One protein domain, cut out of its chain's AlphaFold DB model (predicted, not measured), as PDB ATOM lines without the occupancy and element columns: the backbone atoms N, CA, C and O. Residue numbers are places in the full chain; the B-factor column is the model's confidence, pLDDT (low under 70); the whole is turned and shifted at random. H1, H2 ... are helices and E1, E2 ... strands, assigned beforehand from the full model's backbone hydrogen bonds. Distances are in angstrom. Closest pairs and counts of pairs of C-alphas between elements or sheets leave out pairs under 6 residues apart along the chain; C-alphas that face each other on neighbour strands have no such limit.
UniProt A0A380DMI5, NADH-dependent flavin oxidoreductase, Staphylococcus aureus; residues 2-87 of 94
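AT A GLANCE: This is residues 2 to 87 of the 94 residues of the protein "NADH-dependent flavin oxidoreductase" of Staphylococcus aureus (UniProt A0A380DMI5). A small sheet of two parallel strands, E1 and E2, lies in the middle of the domain, with H2 packed on both strands and H3 beside E2. H1 packs on H2 towards one end of the domain, while H4, a short helix that touches no other helix, lies at the opposite end. A short parallel pairing joins residues 77 to 78 to E2. The printed part has 86 residues, with four named helices and two named strands in the order H1 E1 H2 E2 H3 H4, and the class is mostly helix. The whole is compact, with a radius of gyration of the C-alphas of 13.1 A and spans of 37 by 31 by 20 A.

HOW THE PARTS SIT: E1, residues 19 to 22, and E2, residues 54 to 57, are parallel neighbours at 15 degrees; N 55 and O 19 are 2.8 A apart and N 21 and O 55 are 2.9 A apart, within hydrogen-bond range. With H2, residues 40 to 48, they form a strand-helix-strand unit, two parallel strands with a helix between them in the chain, and its crossover is right-handed. The closest C-alphas of H2 and E2 are those of His 45 and Leu 54, 6.4 A apart. H1, residues 2 to 11, touches H2 at a steep tilt of 40 degrees, the same way, closest at the C-alphas of Asn 9 and Trp 47, 6.1 A apart. H3, residues 63 to 73, is close to H2 but not clearly touching; their closest C-alphas, of Pro 42 and Val 73, are 5.7 A apart. H4, residues 82 to 86, is apart from H3. Every O i to N i+4 pair is within hydrogen-bond range in H1, H2 and H4, and 6 of 7 in H3.

IN THESE COORDINATES: E1 is 9.9 A long and E2 10.1 A. H1 and H3 are each 14.4 A long, H2 12.4 A and H4 6.6 A. C-alpha 2, where H1 begins, is at (-42.984, 16.655, -14.297), and C-alpha 86, where H4 ends, is at (-45.689, 13.160, -50.347).

THE WHOLE: The two C-alphas farthest apart, those of Lys 34 and Asp 87, are 39.4 A apart. The link from E1 to H2, residues 23 to 39, is long. The printed part has no cut, and no printed residue is under 70 in pLDDT.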
ATOM      1  N   GLU A   2     -42.199  16.748 -15.526       97.75
ATOM      2  CA  GLU A   2     -42.984  16.655 -14.297       97.75
ATOM      3  C   GLU A   2     -44.360  17.307 -14.443       97.75
ATOM      4  O   GLU A   2     -45.369  16.691 -14.123       97.75
ATOM      5  N   ILE A   3     -44.405  18.516 -15.009       98.00
ATOM      6  CA  ILE A   3     -45.663  19.219 -15.299       98.00
ATOM      7  C   ILE A   3     -46.510  18.421 -16.302       98.00
ATOM      8  O   ILE A   3     -47.728  18.340 -16.172       98.00
ATOM      9  N   THR A   4     -45.875  17.797 -17.298       97.81
ATOM     10  CA  THR A   4     -46.570  16.949 -18.273       97.81
ATOM     11  C   THR A   4     -47.128  15.688 -17.623       97.81
ATOM     12  O   THR A   4     -48.252  15.314 -17.929       97.81
ATOM     13  N   GLU A   5     -46.395  15.058 -16.705       98.50
ATOM     14  CA  GLU A   5     -46.909  13.931 -15.922       98.50
ATOM     15  C   GLU A   5     -48.145  14.325 -15.110       98.50
ATOM     16  O   GLU A   5     -49.138  13.601 -15.121       98.50
ATOM     17  N   GLU A   6     -48.115  15.470 -14.424       98.50
ATOM     18  CA  GLU A   6     -49.273  15.965 -13.672       98.50
ATOM     19  C   GLU A   6     -50.473  16.211 -14.598       98.50
ATOM     20  O   GLU A   6     -51.588  15.768 -14.310       98.50
ATOM     21  N   LEU A   7     -50.237  16.850 -15.749       98.56
ATOM     22  CA  LEU A   7     -51.267  17.094 -16.752       98.56
ATOM     23  C   LEU A   7     -51.870  15.786 -17.274       98.56
ATOM     24  O   LEU A   7     -53.089  15.643 -17.247       98.56
ATOM     25  N   VAL A   8     -51.040  14.834 -17.714       98.38
ATOM     26  CA  VAL A   8     -51.480  13.535 -18.252       98.38
ATOM     27  C   VAL A   8     -52.274  12.765 -17.201       98.38
ATOM     28  O   VAL A   8     -53.361  12.267 -17.494       98.38
ATOM     29  N   ASN A   9     -51.800  12.729 -15.954       97.88
ATOM     30  CA  ASN A   9     -52.541  12.110 -14.858       97.88
ATOM     31  C   ASN A   9     -53.894  12.784 -14.623       97.88
ATOM     32  O   ASN A   9     -54.861  12.100 -14.321       97.88
ATOM     33  N   LYS A  10     -54.011  14.103 -14.786       98.25
ATOM     34  CA  LYS A  10     -55.289  14.800 -14.599       98.25
ATOM     35  C   LYS A  10     -56.262  14.566 -15.757       98.25
ATOM     36  O   LYS A  10     -57.416  14.218 -15.517       98.25
ATOM     37  N   ILE A  11     -55.812  14.750 -16.998       98.06
ATOM     38  CA  ILE A  11     -56.689  14.654 -18.177       98.06
ATOM     39  C   ILE A  11     -57.104  13.212 -18.475       98.06
ATOM     40  O   ILE A  11     -58.193  12.995 -18.985       98.06
ATOM     41  N   SER A  12     -56.307  12.221 -18.070       97.69
ATOM     42  CA  SER A  12     -56.659  10.803 -18.221       97.69
ATOM     43  C   SER A  12     -57.820  10.334 -17.328       97.69
ATOM     44  O   SER A  12     -58.268   9.200 -17.454       97.69
ATOM     45  N   HIS A  13     -58.335  11.186 -16.436       97.00
ATOM     46  CA  HIS A  13     -59.572  10.932 -15.684       97.00
ATOM     47  C   HIS A  13     -60.764  11.752 -16.209       97.00
ATOM     48  O   HIS A  13     -61.844  11.719 -15.620       97.00
ATOM     49  N   MET A  14     -60.573  12.522 -17.283       97.88
ATOM     50  CA  MET A  14     -61.640  13.268 -17.950       97.88
ATOM     51  C   MET A  14     -62.332  12.382 -18.996       97.88
ATOM     52  O   MET A  14     -61.740  11.403 -19.450       97.88
ATOM     53  N   PRO A  15     -63.567  12.716 -19.410       97.44
ATOM     54  CA  PRO A  15     -64.264  11.998 -20.474       97.44
ATOM     55  C   PRO A  15     -63.705  12.399 -21.852       97.44
ATOM     56  O   PRO A  15     -64.362  13.107 -22.610       97.44
ATOM     57  N   ILE A  16     -62.463  12.003 -22.137       97.69
ATOM     58  CA  ILE A  16     -61.792  12.176 -23.431       97.69
ATOM     59  C   ILE A  16     -61.468  10.806 -24.026       97.69
ATOM     60  O   ILE A  16     -61.158   9.868 -23.295       97.69
ATOM     61  N   ASP A  17     -61.528  10.696 -25.349       98.31
ATOM     62  CA  ASP A  17     -61.421   9.400 -26.029       98.31
ATOM     63  C   ASP A  17     -59.976   8.962 -26.301       98.31
ATOM     64  O   ASP A  17     -59.710   7.773 -26.442       98.31
ATOM     65  N   TYR A  18     -59.035   9.905 -26.396       98.50
ATOM     66  CA  TYR A  18     -57.618   9.637 -26.649       98.50
ATOM     67  C   TYR A  18     -56.743  10.812 -26.211       98.50
ATOM     68  O   TYR A  18     -57.211  11.941 -26.044       98.50
ATOM     69  N   ILE A  19     -55.439  10.563 -26.093       98.44
ATOM     70  CA  ILE A  19     -54.427  11.617 -25.967       98.44
ATOM     71  C   ILE A  19     -53.542  11.574 -27.207       98.44
ATOM     72  O   ILE A  19     -52.945  10.548 -27.513       98.44
ATOM     73  N   HIS A  20     -53.454  12.694 -27.923       98.31
ATOM     74  CA  HIS A  20     -52.569  12.844 -29.075       98.31
ATOM     75  C   HIS A  20     -51.351  13.684 -28.698       98.31
ATOM     76  O   HIS A  20     -51.493  14.812 -28.222       98.31
ATOM     77  N   VAL A  21     -50.153  13.147 -28.928       97.88
ATOM     78  CA  VAL A  21     -48.890  13.796 -28.573       97.88
ATOM     79  C   VAL A  21     -48.086  14.059 -29.833       97.88
ATOM     80  O   VAL A  21     -47.587  13.136 -30.473       97.88
ATOM     81  N   SER A  22     -47.941  15.346 -30.153       95.62
ATOM     82  CA  SER A  22     -47.148  15.801 -31.288       95.62
ATOM     83  C   SER A  22     -45.730  16.161 -30.883       95.62
ATOM     84  O   SER A  22     -45.512  16.972 -29.978       95.62
ATOM     85  N   MET A  23     -44.764  15.538 -31.553       95.31
ATOM     86  CA  MET A  23     -43.337  15.755 -31.351       95.31
ATOM     87  C   MET A  23     -42.618  15.825 -32.700       95.31
ATOM     88  O   MET A  23     -43.171  15.500 -33.749       95.31
ATOM     89  N   MET A  24     -41.358  16.260 -32.678       95.00
ATOM     90  CA  MET A  24     -40.525  16.242 -33.884       95.00
ATOM     91  C   MET A  24     -40.118  14.824 -34.292       95.00
ATOM     92  O   MET A  24     -39.917  14.594 -35.475       95.00
ATOM     93  N   ASP A  25     -40.000  13.899 -33.343       96.44
ATOM     94  CA  ASP A  25     -39.453  12.546 -33.506       96.44
ATOM     95  C   ASP A  25     -40.093  11.651 -32.433       96.44
ATOM     96  O   ASP A  25     -40.243  12.120 -31.304       96.44
ATOM     97  N   THR A  26     -40.506  10.422 -32.750       96.81
ATOM     98  CA  THR A  26     -41.146   9.489 -31.799       96.81
ATOM     99  C   THR A  26     -40.242   9.099 -30.625       96.81
ATOM    100  O   THR A  26     -40.728   8.985 -29.499       96.81
ATOM    101  N   HIS A  27     -38.927   9.031 -30.827       97.31
ATOM    102  CA  HIS A  27     -37.929   8.728 -29.796       97.31
ATOM    103  C   HIS A  27     -37.423   9.970 -29.061       97.31
ATOM    104  O   HIS A  27     -36.430   9.921 -28.330       97.31
ATOM    105  N   ALA A  28     -38.070  11.130 -29.222       96.94
ATOM    106  CA  ALA A  28     -37.590  12.354 -28.601       96.94
ATOM    107  C   ALA A  28     -37.483  12.205 -27.068       96.94
ATOM    108  O   ALA A  28     -38.484  12.110 -26.347       96.94
ATOM    109  N   THR A  29     -36.259  12.317 -26.546       97.88
ATOM    110  CA  THR A  29     -35.956  12.152 -25.118       97.88
ATOM    111  C   THR A  29     -36.108  13.442 -24.317       97.88
ATOM    112  O   THR A  29     -35.942  14.563 -24.821       97.88
ATOM    113  N   THR A  30     -36.464  13.311 -23.038       97.50
ATOM    114  CA  THR A  30     -36.534  14.454 -22.126       97.50
ATOM    115  C   THR A  30     -35.125  14.999 -21.851       97.50
ATOM    116  O   THR A  30     -34.175  14.240 -21.666       97.50
ATOM    117  N   ARG A  31     -34.973  16.330 -21.851       95.00
ATOM    118  CA  ARG A  31     -33.654  16.990 -21.792       95.00
ATOM    119  C   ARG A  31     -33.148  17.201 -20.365       95.00
ATOM    120  O   ARG A  31     -31.945  17.212 -20.146       95.00
ATOM    121  N   GLU A  32     -34.060  17.397 -19.419       95.75
ATOM    122  CA  GLU A  32     -33.756  17.807 -18.047       95.75
ATOM    123  C   GLU A  32     -34.829  17.317 -17.060       95.75
ATOM    124  O   GLU A  32     -35.895  16.833 -17.460       95.75
ATOM    125  N   GLY A  33     -34.545  17.478 -15.766       97.00
ATOM    126  CA  GLY A  33     -35.432  17.083 -14.673       97.00
ATOM    127  C   GLY A  33     -35.352  15.594 -14.339       97.00
ATOM    128  O   GLY A  33     -34.448  14.880 -14.775       97.00
ATOM    129  N   LYS A  34     -36.322  15.103 -13.563       98.06
ATOM    130  CA  LYS A  34     -36.328  13.736 -13.007       98.06
ATOM    131  C   LYS A  34     -36.408  12.620 -14.054       98.06
ATOM    132  O   LYS A  34     -36.159  11.462 -13.739       98.06
ATOM    133  N   TYR A  35     -36.766  12.970 -15.287       98.06
ATOM    134  CA  TYR A  35     -36.912  12.049 -16.411       98.06
ATOM    135  C   TYR A  35     -35.825  12.214 -17.481       98.06
ATOM    136  O   TYR A  35     -35.968  11.653 -18.570       98.06
ATOM    137  N   ALA A  36     -34.780  13.009 -17.218       98.12
ATOM    138  CA  ALA A  36     -33.723  13.303 -18.189       98.12
ATOM    139  C   ALA A  36     -33.180  12.020 -18.844       98.12
ATOM    140  O   ALA A  36     -32.902  11.034 -18.163       98.12
ATOM    141  N   GLY A  37     -33.069  12.031 -20.174       98.12
ATOM    142  CA  GLY A  37     -32.583  10.904 -20.977       98.12
ATOM    143  C   GLY A  37     -33.621   9.824 -21.307       98.12
ATOM    144  O   GLY A  37     -33.341   8.977 -22.145       98.12
ATOM    145  N   GLN A  38     -34.815   9.850 -20.712       98.19
ATOM    146  CA  GLN A  38     -35.885   8.898 -21.034       98.19
ATOM    147  C   GLN A  38     -36.711   9.379 -22.232       98.19
ATOM    148  O   GLN A  38     -36.835  10.582 -22.466       98.19
ATOM    149  N   GLU A  39     -37.306   8.461 -22.985       97.81
ATOM    150  CA  GLU A  39     -38.207   8.803 -24.087       97.81
ATOM    151  C   GLU A  39     -39.562   9.315 -23.579       97.81
ATOM    152  O   GLU A  39     -40.102   8.835 -22.579       97.81
ATOM    153  N   ARG A  40     -40.126  10.323 -24.258       97.75
ATOM    154  CA  ARG A  40     -41.368  10.977 -23.813       97.75
ATOM    155  C   ARG A  40     -42.608  10.104 -23.988       97.75
ATOM    156  O   ARG A  40     -43.431  10.071 -23.077       97.75
ATOM    157  N   LEU A  41     -42.765   9.441 -25.133       97.94
ATOM    158  CA  LEU A  41     -43.967   8.656 -25.430       97.94
ATOM    159  C   LEU A  41     -44.125   7.438 -24.503       97.94
ATOM    160  O   LEU A  41     -45.205   7.326 -23.923       97.94
ATOM    161  N   PRO A  42     -43.081   6.630 -24.214       98.06
ATOM    162  CA  PRO A  42     -43.195   5.536 -23.246       98.06
ATOM    163  C   PRO A  42     -43.590   6.010 -21.842       98.06
ATOM    164  O   PRO A  42     -44.394   5.376 -21.155       98.06
ATOM    165  N   LEU A  43     -43.063   7.161 -21.406       98.25
ATOM    166  CA  LEU A  43     -43.453   7.779 -20.137       98.25
ATOM    167  C   LEU A  43     -44.931   8.176 -20.127       98.25
ATOM    168  O   LEU A  43     -45.642   7.880 -19.167       98.25
ATOM    169  N   ILE A  44     -45.403   8.819 -21.196       98.25
ATOM    170  CA  ILE A  44     -46.801   9.239 -21.317       98.25
ATOM    171  C   ILE A  44     -47.725   8.021 -21.360       98.25
ATOM    172  O   ILE A  44     -48.694   7.993 -20.604       98.25
ATOM    173  N   HIS A  45     -47.403   6.997 -22.154       98.12
ATOM    174  CA  HIS A  45     -48.159   5.744 -22.214       98.12
ATOM    175  C   HIS A  45     -48.290   5.106 -20.821       98.12
ATOM    176  O   HIS A  45     -49.391   4.778 -20.367       98.12
ATOM    177  N   LYS A  46     -47.182   5.054 -20.068       97.94
ATOM    178  CA  LYS A  46     -47.174   4.588 -18.675       97.94
ATOM    179  C   LYS A  46     -48.119   5.392 -17.773       97.94
ATOM    180  O   LYS A  46     -48.813   4.799 -16.951       97.94
ATOM    181  N   TRP A  47     -48.155   6.719 -17.882       98.19
ATOM    182  CA  TRP A  47     -49.026   7.562 -17.044       98.19
ATOM    183  C   TRP A  47     -50.505   7.498 -17.448       98.19
ATOM    184  O   TRP A  47     -51.390   7.619 -16.594       98.19
ATOM    185  N   ILE A  48     -50.785   7.266 -18.733       98.12
ATOM    186  CA  ILE A  48     -52.137   6.990 -19.237       98.12
ATOM    187  C   ILE A  48     -52.684   5.697 -18.635       98.12
ATOM    188  O   ILE A  48     -53.877   5.638 -18.326       98.12
ATOM    189  N   ASN A  49     -51.817   4.708 -18.397       96.94
ATOM    190  CA  ASN A  49     -52.133   3.484 -17.661       96.94
ATOM    191  C   ASN A  49     -53.372   2.761 -18.228       96.94
ATOM    192  O   ASN A  49     -54.281   2.388 -17.487       96.94
ATOM    193  N   GLY A  50     -53.438   2.649 -19.560       96.88
ATOM    194  CA  GLY A  50     -54.490   1.926 -20.282       96.88
ATOM    195  C   GLY A  50     -55.897   2.534 -20.216       96.88
ATOM    196  O   GLY A  50     -56.851   1.879 -20.620       96.88
ATOM    197  N   ARG A  51     -56.067   3.759 -19.697       97.75
ATOM    198  CA  ARG A  51     -57.394   4.393 -19.572       97.75
ATOM    199  C   ARG A  51     -57.982   4.850 -20.917       97.75
ATOM    200  O   ARG A  51     -59.197   4.932 -21.043       97.75
ATOM    201  N   MET A  52     -57.128   5.190 -21.878       98.06
ATOM    202  CA  MET A  52     -57.471   5.587 -23.250       98.06
ATOM    203  C   MET A  52     -56.268   5.315 -24.164       98.06
ATOM    204  O   MET A  52     -55.155   5.219 -23.646       98.06
ATOM    205  N   PRO A  53     -56.454   5.232 -25.488       98.25
ATOM    206  CA  PRO A  53     -55.343   5.113 -26.421       98.25
ATOM    207  C   PRO A  53     -54.456   6.367 -26.467       98.25
ATOM    208  O   PRO A  53     -54.927   7.512 -26.401       98.25
ATOM    209  N   LEU A  54     -53.158   6.135 -26.646       98.56
ATOM    210  CA  LEU A  54     -52.150   7.129 -26.988       98.56
ATOM    211  C   LEU A  54     -51.937   7.161 -28.504       98.56
ATOM    212  O   LEU A  54     -51.534   6.170 -29.107       98.56
ATOM    213  N   ILE A  55     -52.133   8.333 -29.107       98.62
ATOM    214  CA  ILE A  55     -51.771   8.594 -30.503       98.62
ATOM    215  C   ILE A  55     -50.436   9.341 -30.539       98.62
ATOM    216  O   ILE A  55     -50.336  10.453 -30.013       98.62
ATOM    217  N   GLY A  56     -49.423   8.757 -31.178       97.81
ATOM    218  CA  GLY A  56     -48.114   9.387 -31.370       97.81
ATOM    219  C   GLY A  56     -47.896   9.903 -32.786       97.81
ATOM    220  O   GLY A  56     -48.330   9.284 -33.755       97.81
ATOM    221  N   ILE A  57     -47.182  11.021 -32.910       97.62
ATOM    222  CA  ILE A  57     -46.642  11.520 -34.182       97.62
ATOM    223  C   ILE A  57     -45.243  12.106 -33.978       97.62
ATOM    224  O   ILE A  57     -44.990  12.812 -33.000       97.62
ATOM    225  N   GLY A  58     -44.356  11.864 -34.947       96.69
ATOM    226  CA  GLY A  58     -43.060  12.531 -35.041       96.69
ATOM    227  C   GLY A  58     -42.143  11.893 -36.077       96.69
ATOM    228  O   GLY A  58     -41.678  10.788 -35.863       96.69
ATOM    229  N   SER A  59     -41.877  12.602 -37.180       95.69
ATOM    230  CA  SER A  59     -40.938  12.202 -38.253       95.69
ATOM    231  C   SER A  59     -41.002  10.733 -38.697       95.69
ATOM    232  O   SER A  59     -39.971  10.113 -38.901       95.69
ATOM    233  N   ILE A  60     -42.214  10.215 -38.903       96.06
ATOM    234  CA  ILE A  60     -42.439   8.886 -39.483       96.06
ATOM    235  C   ILE A  60     -42.588   9.042 -40.994       96.06
ATOM    236  O   ILE A  60     -43.475   9.771 -41.454       96.06
ATOM    237  N   PHE A  61     -41.709   8.378 -41.734       95.19
ATOM    238  CA  PHE A  61     -41.609   8.408 -43.192       95.19
ATOM    239  C   PHE A  61     -41.669   7.010 -43.819       95.19
ATOM    240  O   PHE A  61     -41.851   6.889 -45.026       95.19
ATOM    241  N   THR A  62     -41.528   5.945 -43.028       95.12
ATOM    242  CA  THR A  62     -41.556   4.559 -43.520       95.12
ATOM    243  C   THR A  62     -42.512   3.677 -42.717       95.12
ATOM    244  O   THR A  62     -42.880   3.999 -41.586       95.12
ATOM    245  N   ALA A  63     -42.919   2.547 -43.304       94.06
ATOM    246  CA  ALA A  63     -43.738   1.548 -42.617       94.06
ATOM    247  C   ALA A  63     -43.011   0.938 -41.405       94.06
ATOM    248  O   ALA A  63     -43.639   0.731 -40.372       94.06
ATOM    249  N   ASP A  64     -41.694   0.728 -41.504       95.88
ATOM    250  CA  ASP A  64     -40.878   0.198 -40.405       95.88
ATOM    251  C   ASP A  64     -40.818   1.174 -39.224       95.88
ATOM    252  O   ASP A  64     -40.961   0.759 -38.081       95.88
ATOM    253  N   GLU A  65     -40.686   2.481 -39.477       96.44
ATOM    254  CA  GLU A  65     -40.755   3.505 -38.422       96.44
ATOM    255  C   GLU A  65     -42.151   3.586 -37.787       96.44
ATOM    256  O   GLU A  65     -42.282   3.812 -36.584       96.44
ATOM    257  N   ALA A  66     -43.212   3.397 -38.580       96.06
ATOM    258  CA  ALA A  66     -44.570   3.327 -38.047       96.06
ATOM    259  C   ALA A  66     -44.758   2.082 -37.165       96.06
ATOM    260  O   ALA A  66     -45.369   2.174 -36.101       96.06
ATOM    261  N   LEU A  67     -44.215   0.933 -37.581       96.12
ATOM    262  CA  LEU A  67     -44.265  -0.305 -36.811       96.12
ATOM    263  C   LEU A  67     -43.455  -0.187 -35.516       96.12
ATOM    264  O   LEU A  67     -43.960  -0.530 -34.452       96.12
ATOM    265  N   ASP A  68     -42.252   0.382 -35.584       97.50
ATOM    266  CA  ASP A  68     -41.405   0.634 -34.418       97.50
ATOM    267  C   ASP A  68     -42.098   1.533 -33.380       97.50
ATOM    268  O   ASP A  68     -42.089   1.232 -32.182       97.50
ATOM    269  N   ALA A  69     -42.797   2.583 -33.827       97.31
ATOM    270  CA  ALA A  69     -43.556   3.447 -32.929       97.31
ATOM    271  C   ALA A  69     -44.624   2.667 -32.131       97.31
ATOM    272  O   ALA A  69     -44.840   2.934 -30.945       97.31
ATOM    273  N   VAL A  70     -45.279   1.687 -32.755       97.06
ATOM    274  CA  VAL A  70     -46.277   0.842 -32.083       97.06
ATOM    275  C   VAL A  70     -45.605  -0.193 -31.182       97.06
ATOM    276  O   VAL A  70     -45.945  -0.302 -30.006       97.06
ATOM    277  N   GLU A  71     -44.645  -0.949 -31.715       96.50
ATOM    278  CA  GLU A  71     -44.078  -2.124 -31.047       96.50
ATOM    279  C   GLU A  71     -43.070  -1.770 -29.945       96.50
ATOM    280  O   GLU A  71     -43.042  -2.435 -28.907       96.50
ATOM    281  N   ASN A  72     -42.268  -0.719 -30.143       96.00
ATOM    282  CA  ASN A  72     -41.131  -0.391 -29.279       96.00
ATOM    283  C   ASN A  72     -41.326   0.910 -28.488       96.00
ATOM    284  O   ASN A  72     -40.954   0.971 -27.315       96.00
ATOM    285  N   VAL A  73     -41.941   1.939 -29.086       94.94
ATOM    286  CA  VAL A  73     -42.234   3.212 -28.390       94.94
ATOM    287  C   VAL A  73     -43.528   3.125 -27.565       94.94
ATOM    288  O   VAL A  73     -43.670   3.799 -26.539       94.94
ATOM    289  N   GLY A  74     -44.460   2.256 -27.969       92.50
ATOM    290  CA  GLY A  74     -45.671   1.935 -27.214       92.50
ATOM    291  C   GLY A  74     -46.818   2.921 -27.422       92.50
ATOM    292  O   GLY A  74     -47.515   3.252 -26.464       92.50
ATOM    293  N   VAL A  75     -47.001   3.435 -28.643       97.56
ATOM    294  CA  VAL A  75     -48.231   4.161 -29.001       97.56
ATOM    295  C   VAL A  75     -49.280   3.194 -29.540       97.56
ATOM    296  O   VAL A  75     -48.957   2.271 -30.280       97.56
ATOM    297  N   ASP A  76     -50.548   3.421 -29.203       97.94
ATOM    298  CA  ASP A  76     -51.656   2.574 -29.662       97.94
ATOM    299  C   ASP A  76     -52.047   2.884 -31.113       97.94
ATOM    300  O   ASP A  76     -52.513   2.013 -31.847       97.94
ATOM    301  N   LEU A  77     -51.877   4.145 -31.530       97.81
ATOM    302  CA  LEU A  77     -52.073   4.582 -32.907       97.81
ATOM    303  C   LEU A  77     -50.942   5.509 -33.346       97.81
ATOM    304  O   LEU A  77     -50.472   6.368 -32.595       97.81
ATOM    305  N   VAL A  78     -50.580   5.389 -34.618       97.00
ATOM    306  CA  VAL A  78     -49.593   6.246 -35.264       97.00
ATOM    307  C   VAL A  78     -50.297   7.254 -36.157       97.00
ATOM    308  O   VAL A  78     -51.068   6.894 -37.045       97.00
ATOM    309  N   ALA A  79     -50.012   8.532 -35.938       96.88
ATOM    310  CA  ALA A  79     -50.433   9.595 -36.831       96.88
ATOM    311  C   ALA A  79     -49.308   9.932 -37.817       96.88
ATOM    312  O   ALA A  79     -48.168  10.196 -37.432       96.88
ATOM    313  N   ILE A  80     -49.656   9.961 -39.103       95.31
ATOM    314  CA  ILE A  80     -48.748  10.283 -40.203       95.31
ATOM    315  C   ILE A  80     -49.075  11.686 -40.718       95.31
ATOM    316  O   ILE A  80     -50.227  12.007 -40.994       95.31
ATOM    317  N   GLY A  81     -48.054  12.540 -40.805       93.38
ATOM    318  CA  GLY A  81     -48.191  13.930 -41.244       93.38
ATOM    319  C   GLY A  81     -47.685  14.137 -42.669       93.38
ATOM    320  O   GLY A  81     -48.365  13.829 -43.641       93.38
ATOM    321  N   ARG A  82     -46.464  14.677 -42.783       94.12
ATOM    322  CA  ARG A  82     -45.837  15.047 -44.066       94.12
ATOM    323  C   ARG A  82     -45.765  13.895 -45.065       94.12
ATOM    324  O   ARG A  82     -45.914  14.154 -46.252       94.12
ATOM    325  N   GLU A  83     -45.566  12.667 -44.599       94.19
ATOM    326  CA  GLU A  83     -45.441  11.521 -45.498       94.19
ATOM    327  C   GLU A  83     -46.723  11.277 -46.301       94.19
ATOM    328  O   GLU A  83     -46.641  11.102 -47.506       94.19
ATOM    329  N   LEU A  84     -47.914  11.450 -45.714       93.56
ATOM    330  CA  LEU A  84     -49.176  11.340 -46.464       93.56
ATOM    331  C   LEU A  84     -49.361  12.433 -47.531       93.56
ATOM    332  O   LEU A  84     -50.147  12.258 -48.460       93.56
ATOM    333  N   LEU A  85     -48.669  13.573 -47.409       93.94
ATOM    334  CA  LEU A  85     -48.688  14.622 -48.437       93.94
ATOM    335  C   LEU A  85     -47.753  14.299 -49.605       93.94
ATOM    336  O   LEU A  85     -48.019  14.721 -50.729       93.94
ATOM    337  N   LEU A  86     -46.649  13.600 -49.333       94.06
ATOM    338  CA  LEU A  86     -45.689  13.160 -50.347       94.06
ATOM    339  C   LEU A  86     -46.165  11.881 -51.040       94.06
ATOM    340  O   LEU A  86     -45.989  11.721 -52.246       94.06
ATOM    341  N   ASP A  87     -46.807  11.010 -50.273       93.38
ATOM    342  CA  ASP A  87     -47.289   9.708 -50.673       93.38
ATOM    343  C   ASP A  87     -48.678   9.439 -50.086       93.38
ATOM    344  O   ASP A  87     -48.852   8.877 -49.004       93.38
TER     345      ASP A  87